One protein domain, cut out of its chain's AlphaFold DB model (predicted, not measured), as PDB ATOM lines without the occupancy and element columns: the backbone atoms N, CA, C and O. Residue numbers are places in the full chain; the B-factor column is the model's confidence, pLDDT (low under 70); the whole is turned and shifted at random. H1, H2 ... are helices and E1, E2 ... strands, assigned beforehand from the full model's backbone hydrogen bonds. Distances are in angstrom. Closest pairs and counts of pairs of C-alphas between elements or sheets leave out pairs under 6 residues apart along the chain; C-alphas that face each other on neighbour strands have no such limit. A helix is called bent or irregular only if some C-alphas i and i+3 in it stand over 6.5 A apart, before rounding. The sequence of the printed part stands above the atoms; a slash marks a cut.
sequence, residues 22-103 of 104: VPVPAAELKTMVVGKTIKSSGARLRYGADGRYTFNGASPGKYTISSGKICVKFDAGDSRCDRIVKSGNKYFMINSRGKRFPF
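This is residues 22 to 103 of the 104 residues of an uncharacterized protein of Aquamicrobium defluvii (UniProt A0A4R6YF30). One antiparallel sheet of eight strands curls into a partly closed barrel, its two leaves, E1 E2 E3 and E5 E6 E7 E8, face to face with bent E4 as the hinge. A single short helix, H1, packs on it near the ends of E2 and E4. The 82 printed residues run H1, then E1 to E8 in sheet order, a meander in which each strand is the antiparallel neighbour of the one before. The class is mostly strand; the whole is compact, with a radius of gyration of the C-alphas of 11.7 A and spans of 35 by 25 by 20 A.

Residues 22 to 23 pair antiparallel with residues 85 to 86 of E6, residues 79 to 87. H1, residues 26 to 33, is on the sheet; its closest C-alphas to E4, residues 58 to 66, are Ala 26 and Ser 66, 5.1 A. Every O i to N i+4 pair in H1 is within hydrogen-bond range. E1, residues 36 to 40, and E2, residues 43 to 47, form a hairpin, with N 38 and O 45 at 2.8 A. E3, residues 52 to 55, pairs with E2 through N 46 and O 54, 2.9 A, and with E4 through N 53 and O 61, 2.8 A. E4 bends by 57 degrees at residue 61. E5, residues 69 to 74, has N 71 and O 64 of E4 at 3.0 A, and N 72 and O 80 of E6 at 2.8 A. E7, residues 90 to 94, has N 92 and O 85 of E6 at 2.8 A. E8, residues 100 to 102, has N 101 and O 93 of E7 at 2.8 A. The closest C-alphas of edge strands E1 and E8 are Ser 40 and Pro 102, 5.4 A.

H1 begins at C-alpha 26, (-9.393, -2.568, 125.115). E4 measures 23.4 A, E5 16.0 A and E6 25.8 A. E8 ends at C-alpha 102, (-8.115, 11.590, 114.027).

The C-alphas farthest apart, Ala 76 and Gly 88, are 36.1 A apart. The printed part has no cut, its links between named elements are tight, and no printed residue is under 70.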
ATOM      1  N   VAL A  22     -11.233  10.431 127.147       96.75
ATOM      2  CA  VAL A  22     -11.465   9.162 127.836       96.75
ATOM      3  C   VAL A  22     -10.694   8.059 127.108       96.75
ATOM      4  O   VAL A  22     -10.898   7.878 125.905       96.75
ATOM      5  N   PRO A  23      -9.799   7.309 127.776       97.88
ATOM      6  CA  PRO A  23      -9.131   6.156 127.175       97.88
ATOM      7  C   PRO A  23     -10.139   5.152 126.595       97.88
ATOM      8  O   PRO A  23     -11.077   4.755 127.281       97.88
ATOM      9  N   VAL A  24      -9.941   4.721 125.346       98.19
ATOM     10  CA  VAL A  24     -10.837   3.736 124.715       98.19
ATOM     11  C   VAL A  24     -10.621   2.354 125.348       98.19
ATOM     12  O   VAL A  24      -9.483   1.875 125.350       98.19
ATOM     13  N   PRO A  25     -11.665   1.672 125.856       98.31
ATOM     14  CA  PRO A  25     -11.535   0.332 126.422       98.31
ATOM     15  C   PRO A  25     -10.908  -0.666 125.445       98.31
ATOM     16  O   PRO A  25     -11.164  -0.635 124.243       98.31
ATOM     17  N   ALA A  26     -10.120  -1.615 125.959       98.12
ATOM     18  CA  ALA A  26      -9.393  -2.568 125.115       98.12
ATOM     19  C   ALA A  26     -10.311  -3.399 124.197       98.12
ATOM     20  O   ALA A  26      -9.933  -3.693 123.066       98.12
ATOM     21  N   ALA A  27     -11.504  -3.783 124.668       98.31
ATOM     22  CA  ALA A  27     -12.472  -4.542 123.873       98.31
ATOM     23  C   ALA A  27     -13.010  -3.723 122.689       98.31
ATOM     24  O   ALA A  27     -12.995  -4.198 121.557       98.31
ATOM     25  N   GLU A  28     -13.401  -2.471 122.936       98.00
ATOM     26  CA  GLU A  28     -13.833  -1.534 121.894       98.00
ATOM     27  C   GLU A  28     -12.706  -1.291 120.887       98.00
ATOM     28  O   GLU A  28     -12.904  -1.405 119.678       98.00
ATOM     29  N   LEU A  29     -11.487  -1.073 121.383       97.69
ATOM     30  CA  LEU A  29     -10.329  -0.821 120.541       97.69
ATOM     31  C   LEU A  29      -9.981  -2.023 119.651       97.69
ATOM     32  O   LEU A  29      -9.679  -1.842 118.473       97.69
ATOM     33  N   LYS A  30     -10.085  -3.253 120.173       98.31
ATOM     34  CA  LYS A  30      -9.943  -4.484 119.375       98.31
ATOM     35  C   LYS A  30     -10.977  -4.534 118.248       98.31
ATOM     36  O   LYS A  30     -10.589  -4.725 117.098       98.31
ATOM     37  N   THR A  31     -12.252  -4.292 118.551       98.06
ATOM     38  CA  THR A  31     -13.333  -4.243 117.550       98.06
ATOM     39  C   THR A  31     -13.085  -3.178 116.481       98.06
ATOM     40  O   THR A  31     -13.397  -3.387 115.305       98.06
ATOM     41  N   MET A  32     -12.508  -2.036 116.858       97.00
ATOM     42  CA  MET A  32     -12.206  -0.951 115.927       97.00
ATOM     43  C   MET A  32     -11.092  -1.296 114.940       97.00
ATOM     44  O   MET A  32     -11.210  -0.922 113.776       97.00
ATOM     45  N   VAL A  33     -10.025  -1.976 115.374       98.19
ATOM     46  CA  VAL A  33      -8.776  -2.035 114.589       98.19
ATOM     47  C   VAL A  33      -8.412  -3.417 114.062       98.19
ATOM     48  O   VAL A  33      -7.802  -3.497 112.999       98.19
ATOM     49  N   VAL A  34      -8.758  -4.502 114.758       98.56
ATOM     50  CA  VAL A  34      -8.282  -5.846 114.390       98.56
ATOM     51  C   VAL A  34      -8.828  -6.243 113.018       98.56
ATOM     52  O   VAL A  34     -10.032  -6.188 112.768       98.56
ATOM     53  N   GLY A  35      -7.923  -6.629 112.117       98.44
ATOM     54  CA  GLY A  35      -8.227  -6.973 110.728       98.44
ATOM     55  C   GLY A  35      -8.482  -5.772 109.811       98.44
ATOM     56  O   GLY A  35      -8.847  -5.973 108.653       98.44
ATOM     57  N   LYS A  36      -8.300  -4.531 110.283       98.31
ATOM     58  CA  LYS A  36      -8.730  -3.312 109.581       98.31
ATOM     59  C   LYS A  36      -7.565  -2.374 109.258       98.31
ATOM     60  O   LYS A  36      -6.459  -2.482 109.791       98.31
ATOM     61  N   THR A  37      -7.832  -1.438 108.348       98.19
ATOM     62  CA  THR A  37      -6.951  -0.299 108.060       98.19
ATOM     63  C   THR A  37      -7.601   0.966 108.589       98.19
ATOM     64  O   THR A  37      -8.704   1.299 108.169       98.19
ATOM     65  N   ILE A  38      -6.900   1.673 109.468       97.75
ATOM     66  CA  ILE A  38      -7.337   2.943 110.049       97.75
ATOM     67  C   ILE A  38      -6.684   4.089 109.286       97.75
ATOM     68  O   ILE A  38      -5.481   4.047 109.003       97.75
ATOM     69  N   LYS A  39      -7.459   5.119 108.946       95.25
ATOM     70  CA  LYS A  39      -6.937   6.349 108.353       95.25
ATOM     71  C   LYS A  39      -6.660   7.354 109.465       95.25
ATOM     72  O   LYS A  39      -7.434   7.516 110.399       95.25
ATOM     73  N   SER A  40      -5.520   8.029 109.380       94.62
ATOM     74  CA  SER A  40      -5.139   9.031 110.375       94.62
ATOM     75  C   SER A  40      -4.285  10.109 109.725       94.62
ATOM     76  O   SER A  40      -3.136   9.861 109.371       94.62
ATOM     77  N   SER A  41      -4.869  11.290 109.494       93.44
ATOM     78  CA  SER A  41      -4.194  12.449 108.877       93.44
ATOM     79  C   SER A  41      -3.358  12.103 107.631       93.44
ATOM     80  O   SER A  41      -2.189  12.462 107.534       93.44
ATOM     81  N   GLY A  42      -3.950  11.365 106.687       92.38
ATOM     82  CA  GLY A  42      -3.292  10.945 105.441       92.38
ATOM     83  C   GLY A  42      -2.469   9.655 105.541       92.38
ATOM     84  O   GLY A  42      -2.128   9.077 104.512       92.38
ATOM     85  N   ALA A  43      -2.206   9.146 106.746       95.31
ATOM     86  CA  ALA A  43      -1.603   7.832 106.941       95.31
ATOM     87  C   ALA A  43      -2.645   6.704 106.895       95.31
ATOM     88  O   ALA A  43      -3.804   6.885 107.273       95.31
ATOM     89  N   ARG A  44      -2.201   5.515 106.480       97.69
ATOM     90  CA  ARG A  44      -2.922   4.239 106.548       97.69
ATOM     91  C   ARG A  44      -2.214   3.319 107.535       97.69
ATOM     92  O   ARG A  44      -1.078   2.914 107.300       97.69
ATOM     93  N   LEU A  45      -2.889   2.988 108.625       98.00
ATOM     94  CA  LEU A  45      -2.386   2.137 109.698       98.00
ATOM     95  C   LEU A  45      -3.104   0.793 109.603       98.00
ATOM     96  O   LEU A  45      -4.289   0.714 109.926       98.00
ATOM     97  N   ARG A  46      -2.437  -0.255 109.120       98.50
ATOM     98  CA  ARG A  46      -3.066  -1.576 109.010       98.50
ATOM     99  C   ARG A  46      -2.737  -2.411 110.233       98.50
ATOM    100  O   ARG A  46      -1.565  -2.617 110.518       98.50
ATOM    101  N   TYR A  47      -3.769  -2.910 110.906       98.56
ATOM    102  CA  TYR A  47      -3.680  -3.817 112.047       98.56
ATOM    103  C   TYR A  47      -4.275  -5.165 111.625       98.56
ATOM    104  O   TYR A  47      -5.480  -5.383 111.703       98.56
ATOM    105  N   GLY A  48      -3.445  -6.063 111.096       98.56
ATOM    106  CA  GLY A  48      -3.864  -7.381 110.611       98.56
ATOM    107  C   GLY A  48      -4.444  -8.263 111.719       98.56
ATOM    108  O   GLY A  48      -4.082  -8.126 112.889       98.56
ATOM    109  N   ALA A  49      -5.360  -9.169 111.366       98.50
ATOM    110  CA  ALA A  49      -5.947 -10.123 112.317       98.50
ATOM    111  C   ALA A  49      -4.913 -11.125 112.873       98.50
ATOM    112  O   ALA A  49      -5.105 -11.693 113.940       98.50
ATOM    113  N   ASP A  50      -3.790 -11.276 112.174       98.19
ATOM    114  CA  ASP A  50      -2.597 -12.042 112.547       98.19
ATOM    115  C   ASP A  50      -1.676 -11.315 113.552       98.19
ATOM    116  O   ASP A  50      -0.609 -11.817 113.902       98.19
ATOM    117  N   GLY A  51      -2.046 -10.109 114.000       98.44
ATOM    118  CA  GLY A  51      -1.233  -9.292 114.903       98.44
ATOM    119  C   GLY A  51      -0.120  -8.497 114.210       98.44
ATOM    120  O   GLY A  51       0.707  -7.883 114.895       98.44
ATOM    121  N   ARG A  52      -0.076  -8.469 112.870       98.69
ATOM    122  CA  ARG A  52       0.900  -7.678 112.103       98.69
ATOM    123  C   ARG A  52       0.437  -6.245 111.893       98.69
ATOM    124  O   ARG A  52      -0.743  -5.967 111.696       98.69
ATOM    125  N   TYR A  53       1.391  -5.326 111.901       98.75
ATOM    126  CA  TYR A  53       1.175  -3.908 111.652       98.75
ATOM    127  C   TYR A  53       1.936  -3.442 110.410       98.75
ATOM    128  O   TYR A  53       3.066  -3.881 110.200       98.75
ATOM    129  N   THR A  54       1.361  -2.513 109.639       98.56
ATOM    130  CA  THR A  54       2.112  -1.685 108.676       98.56
ATOM    131  C   THR A  54       1.658  -0.224 108.698       98.56
ATOM    132  O   THR A  54       0.485   0.090 108.920       98.56
ATOM    133  N   PHE A  55       2.598   0.684 108.427       97.38
ATOM    134  CA  PHE A  55       2.368   2.113 108.225       97.38
ATOM    135  C   PHE A  55       2.521   2.451 106.741       97.38
ATOM    136  O   PHE A  55       3.609   2.328 106.189       97.38
ATOM    137  N   ASN A  56       1.446   2.872 106.076       97.38
ATOM    138  CA  ASN A  56       1.427   3.152 104.635       97.38
ATOM    139  C   ASN A  56       1.926   1.984 103.758       97.38
ATOM    140  O   ASN A  56       2.372   2.205 102.639       97.38
ATOM    141  N   GLY A  57       1.819   0.742 104.242       97.12
ATOM    142  CA  GLY A  57       2.367  -0.440 103.564       97.12
ATOM    143  C   GLY A  57       3.859  -0.691 103.823       97.12
ATOM    144  O   GLY A  57       4.388  -1.682 103.340       97.12
ATOM    145  N   ALA A  58       4.515   0.154 104.617       97.00
ATOM    146  CA  ALA A  58       5.909   0.035 105.030       97.00
ATOM    147  C   ALA A  58       6.027  -0.102 106.561       97.00
ATOM    148  O   ALA A  58       5.019  -0.168 107.271       97.00
ATOM    149  N   SER A  59       7.263  -0.130 107.076       97.31
ATOM    150  CA  SER A  59       7.571  -0.217 108.517       97.31
ATOM    151  C   SER A  59       6.795  -1.340 109.221       97.31
ATOM    152  O   SER A  59       5.945  -1.064 110.077       97.31
ATOM    153  N   PRO A  60       7.007  -2.602 108.810       98.44
ATOM    154  CA  PRO A  60       6.278  -3.721 109.375       98.44
ATOM    155  C   PRO A  60       6.628  -3.925 110.853       98.44
ATOM    156  O   PRO A  60       7.709  -3.561 111.321       98.44
ATOM    157  N   GLY A  61       5.692  -4.502 111.596       98.62
ATOM    158  CA  GLY A  61       5.879  -4.812 113.007       98.62
ATOM    159  C   GLY A  61       4.796  -5.723 113.559       98.62
ATOM    160  O   GLY A  61       3.916  -6.194 112.834       98.62
ATOM    161  N   LYS A  62       4.838  -5.952 114.870       98.81
ATOM    162  CA  LYS A  62       3.766  -6.602 115.635       98.81
ATOM    163  C   LYS A  62       3.119  -5.588 116.562       98.81
ATOM    164  O   LYS A  62       3.827  -4.786 117.171       98.81
ATOM    165  N   TYR A  63       1.796  -5.632 116.686       98.75
ATOM    166  CA  TYR A  63       1.074  -4.728 117.576       98.75
ATOM    167  C   TYR A  63       0.430  -5.452 118.756       98.75
ATOM    168  O   TYR A  63       0.050  -6.617 118.677       98.75
ATOM    169  N   THR A  64       0.277  -4.725 119.858       98.69
ATOM    170  CA  THR A  64      -0.444  -5.160 121.055       98.69
ATOM    171  C   THR A  64      -1.444  -4.093 121.465       98.69
ATOM    172  O   THR A  64      -1.133  -2.899 121.413       98.69
ATOM    173  N   ILE A  65      -2.623  -4.520 121.912       98.56
ATOM    174  CA  ILE A  65      -3.708  -3.638 122.348       98.56
ATOM    175  C   ILE A  65      -3.889  -3.768 123.857       98.56
ATOM    176  O   ILE A  65      -4.007  -4.872 124.385       98.56
ATOM    177  N   SER A  66      -3.968  -2.626 124.529       98.25
ATOM    178  CA  SER A  66      -4.344  -2.492 125.936       98.25
ATOM    179  C   SER A  66      -5.337  -1.338 126.089       98.25
ATOM    180  O   SER A  66      -5.647  -0.652 125.111       98.25
ATOM    181  N   SER A  67      -5.876  -1.130 127.293       97.62
ATOM    182  CA  SER A  67      -6.854  -0.060 127.517       97.62
ATOM    183  C   SER A  67      -6.249   1.304 127.169       97.62
ATOM    184  O   SER A  67      -5.221   1.700 127.718       97.62
ATOM    185  N   GLY A  68      -6.861   1.989 126.203       97.88
ATOM    186  CA  GLY A  68      -6.458   3.302 125.714       97.88
ATOM    187  C   GLY A  68      -5.104   3.360 125.020       97.88
ATOM    188  O   GLY A  68      -4.546   4.452 124.910       97.88
ATOM    189  N   LYS A  69      -4.523   2.231 124.598       98.31
ATOM    190  CA  LYS A  69      -3.165   2.220 124.044       98.31
ATOM    191  C   LYS A  69      -2.940   1.091 123.047       98.31
ATOM    192  O   LYS A  69      -3.259  -0.068 123.319       98.31
ATOM    193  N   ILE A  70      -2.297   1.429 121.932       98.50
ATOM    194  CA  ILE A  70      -1.758   0.469 120.967       98.50
ATOM    195  C   ILE A  70      -0.248   0.653 120.918       98.50
ATOM    196  O   ILE A  70       0.233   1.765 120.719       98.50
ATOM    197  N   CYS A  71       0.498  -0.431 121.102       98.56
ATOM    198  CA  CYS A  71       1.949  -0.429 120.954       98.56
ATOM    199  C   CYS A  71       2.350  -1.268 119.749       98.56
ATOM    200  O   CYS A  71       1.834  -2.367 119.577       98.56
ATOM    201  N   VAL A  72       3.278  -0.765 118.946       98.56
ATOM    202  CA  VAL A  72       3.901  -1.458 117.820       98.56
ATOM    203  C   VAL A  72       5.367  -1.684 118.157       98.56
ATOM    204  O   VAL A  72       6.070  -0.736 118.501       98.56
ATOM    205  N   LYS A  73       5.818  -2.931 118.038       98.69
ATOM    206  CA  LYS A  73       7.233  -3.303 117.972       98.69
ATOM    207  C   LYS A  73       7.577  -3.499 116.503       98.69
ATOM    208  O   LYS A  73       7.021  -4.398 115.871       98.69
ATOM    209  N   PHE A  74       8.400  -2.619 115.951       98.56
ATOM    210  CA  PHE A  74       8.792  -2.670 114.549       98.56
ATOM    211  C   PHE A  74       9.819  -3.771 114.324       98.56
ATOM    212  O   PHE A  74      10.662  -4.032 115.179       98.56
ATOM    213  N   ASP A  75       9.784  -4.377 113.142       98.50
ATOM    214  CA  ASP A  75      10.759  -5.400 112.759       98.50
ATOM    215  C   ASP A  75      12.184  -4.812 112.669       98.50
ATOM    216  O   ASP A  75      13.162  -5.532 112.832       98.50
ATOM    217  N   ALA A  76      12.302  -3.490 112.484       97.19
ATOM    218  CA  ALA A  76      13.566  -2.750 112.517       97.19
ATOM    219  C   ALA A  76      14.160  -2.567 113.935       97.19
ATOM    220  O   ALA A  76      15.255  -2.033 114.063       97.19
ATOM    221  N   GLY A  77      13.452  -2.985 114.992       97.00
ATOM    222  CA  GLY A  77      13.927  -2.964 116.382       97.00
ATOM    223  C   GLY A  77      13.296  -1.879 117.261       97.00
ATOM    224  O   GLY A  77      13.144  -2.082 118.467       97.00
ATOM    225  N   ASP A  78      12.850  -0.766 116.675       96.62
ATOM    226  CA  ASP A  78      12.198   0.313 117.422       96.62
ATOM    227  C   ASP A  78      10.799  -0.064 117.929       96.62
ATOM    228  O   ASP A  78      10.157  -1.018 117.483       96.62
ATOM    229  N   SER A  79      10.272   0.727 118.866       97.06
ATOM    230  CA  SER A  79       8.906   0.572 119.375       97.06
ATOM    231  C   SER A  79       8.191   1.911 119.524       97.06
ATOM    232  O   SER A  79       8.792   2.923 119.875       97.06
ATOM    233  N   ARG A  80       6.874   1.916 119.302       96.94
ATOM    234  CA  ARG A  80       6.012   3.091 119.488       96.94
ATOM    235  C   ARG A  80       4.732   2.698 120.201       96.94
ATOM    236  O   ARG A  80       4.083   1.743 119.797       96.94
ATOM    237  N   CYS A  81       4.337   3.466 121.211       98.00
ATOM    238  CA  CYS A  81       3.030   3.342 121.844       98.00
ATOM    239  C   CYS A  81       2.221   4.619 121.629       98.00
ATOM    240  O   CYS A  81       2.661   5.704 122.006       98.00
ATOM    241  N   ASP A  82       1.027   4.466 121.071       97.94
ATOM    242  CA  ASP A  82       0.083   5.549 120.843       97.94
ATOM    243  C   ASP A  82      -1.092   5.417 121.818       97.94
ATOM    244  O   ASP A  82      -1.624   4.323 122.025       97.94
ATOM    245  N   ARG A  83      -1.506   6.531 122.432       98.38
ATOM    246  CA  ARG A  83      -2.726   6.582 123.246       98.38
ATOM    247  C   ARG A  83      -3.931   6.734 122.335       98.38
ATOM    248  O   ARG A  83      -3.917   7.599 121.465       98.38
ATOM    249  N   ILE A  84      -4.972   5.944 122.561       98.25
ATOM    250  CA  ILE A  84      -6.233   6.049 121.836       98.25
ATOM    251  C   ILE A  84      -7.312   6.510 122.805       98.25
ATOM    252  O   ILE A  84      -7.595   5.846 123.805       98.25
ATOM    253  N   VAL A  85      -7.886   7.670 122.512       98.06
ATOM    254  CA  VAL A  85      -8.876   8.330 123.364       98.06
ATOM    255  C   VAL A  85     -10.131   8.649 122.570       98.06
ATOM    256  O   VAL A  85     -10.085   8.884 121.361       98.06
ATOM    257  N   LYS A  86     -11.253   8.685 123.272       97.50
ATOM    258  CA  LYS A  86     -12.519   9.217 122.803       97.50
ATOM    259  C   LYS A  86     -12.718  10.594 123.424       97.50
ATOM    260  O   LYS A  86     -12.569  10.751 124.630       97.50
ATOM    261  N   SER A  87     -13.044  11.580 122.599       96.06
ATOM    262  CA  SER A  87     -13.439  12.921 123.035       96.06
ATOM    263  C   SER A  87     -14.751  13.256 122.339       96.06
ATOM    264  O   SER A  87     -14.820  13.388 121.110       96.06
ATOM    265  N   GLY A  88     -15.829  13.257 123.125       93.12
ATOM    266  CA  GLY A  88     -17.197  13.254 122.611       93.12
ATOM    267  C   GLY A  88     -17.463  11.996 121.781       93.12
ATOM    268  O   GLY A  88     -17.244  10.878 122.240       93.12
ATOM    269  N   ASN A  89     -17.885  12.174 120.528       92.56
ATOM    270  CA  ASN A  89     -18.182  11.071 119.602       92.56
ATOM    271  C   ASN A  89     -17.036  10.761 118.627       92.56
ATOM    272  O   ASN A  89     -17.231  10.035 117.655       92.56
ATOM    273  N   LYS A  90     -15.848  11.335 118.845       95.75
ATOM    274  CA  LYS A  90     -14.696  11.194 117.949       95.75
ATOM    275  C   LYS A  90     -13.562  10.455 118.647       95.75
ATOM    276  O   LYS A  90     -13.314  10.670 119.834       95.75
ATOM    277  N   TYR A  91     -12.846   9.636 117.885       97.25
ATOM    278  CA  TYR A  91     -11.655   8.931 118.346       97.25
ATOM    279  C   TYR A  91     -10.395   9.625 117.854       97.25
ATOM    280  O   TYR A  91     -10.336  10.143 116.736       97.25
ATOM    281  N   PHE A  92      -9.375   9.606 118.701       97.69
ATOM    282  CA  PHE A  92      -8.103  10.240 118.424       97.69
ATOM    283  C   PHE A  92      -6.945   9.368 118.869       97.69
ATOM    284  O   PHE A  92      -6.972   8.749 119.933       97.69
ATOM    285  N   MET A  93      -5.899   9.387 118.055       97.94
ATOM    286  CA  MET A  93      -4.583   8.884 118.391       97.94
ATOM    287  C   MET A  93      -3.734  10.035 118.922       97.94
ATOM    288  O   MET A  93      -3.652  11.090 118.293       97.94
ATOM    289  N   ILE A  94      -3.059   9.820 120.044       97.62
ATOM    290  CA  ILE A  94      -2.064  10.736 120.589       97.62
ATOM    291  C   ILE A  94      -0.733   9.993 120.676       97.62
ATOM    292  O   ILE A  94      -0.595   9.043 121.449       97.62
ATOM    293  N   ASN A  95       0.246  10.422 119.882       95.88
ATOM    294  CA  ASN A  95       1.561   9.783 119.862       95.88
ATOM    295  C   ASN A  95       2.413  10.170 121.087       95.88
ATOM    296  O   ASN A  95       2.016  10.991 121.917       95.88
ATOM    297  N   SER A  96       3.624   9.618 121.176       93.62
ATOM    298  CA  SER A  96       4.575   9.890 122.268       93.62
ATOM    299  C   SER A  96       4.974  11.363 122.416       93.62
ATOM    300  O   SER A  96       5.372  11.778 123.497       93.62
ATOM    301  N   ARG A  97       4.830  12.172 121.357       94.88
ATOM    302  CA  ARG A  97       5.102  13.620 121.368       94.88
ATOM    303  C   ARG A  97       3.879  14.455 121.757       94.88
ATOM    304  O   ARG A  97       3.906  15.670 121.608       94.88
ATOM    305  N   GLY A  98       2.775  13.822 122.155       95.62
ATOM    306  CA  GLY A  98       1.522  14.511 122.465       95.62
ATOM    307  C   GLY A  98       0.762  15.025 121.238       95.62
ATOM    308  O   GLY A  98      -0.280  15.656 121.399       95.62
ATOM    309  N   LYS A  99       1.228  14.745 120.009       96.44
ATOM    310  CA  LYS A  99       0.510  15.161 118.795       96.44
ATOM    311  C   LYS A  99      -0.751  14.324 118.623       96.44
ATOM    312  O   LYS A  99      -0.688  13.098 118.724       96.44
ATOM    313  N   ARG A 100      -1.858  15.003 118.325       96.94
ATOM    314  CA  ARG A 100      -3.196  14.428 118.183       96.94
ATOM    315  C   ARG A 100      -3.572  14.265 116.714       96.94
ATOM    316  O   ARG A 100      -3.419  15.200 115.933       96.94
ATOM    317  N   PHE A 101      -4.127  13.110 116.372       96.81
ATOM    318  CA  PHE A 101      -4.590  12.778 115.028       96.81
ATOM    319  C   PHE A 101      -5.969  12.113 115.102       96.81
ATOM    320  O   PHE A 101      -6.207  11.343 116.035       96.81
ATOM    321  N   PRO A 102      -6.885  12.370 114.154       97.12
ATOM    322  CA  PRO A 102      -8.115  11.590 114.027       97.12
ATOM    323  C   PRO A 102      -7.810  10.095 113.874       97.12
ATOM    324  O   PRO A 102      -6.793   9.732 113.279       97.12
ATOM    325  N   PHE A 103      -8.670   9.240 114.420       96.56
ATOM    326  CA  PHE A 103      -8.501   7.787 114.382       96.56
ATOM    327  C   PHE A 103      -9.791   7.114 113.901       96.56
ATOM    328  O   PHE A 103     -10.666   6.809 114.709       96.56
TER     329      PHE A 103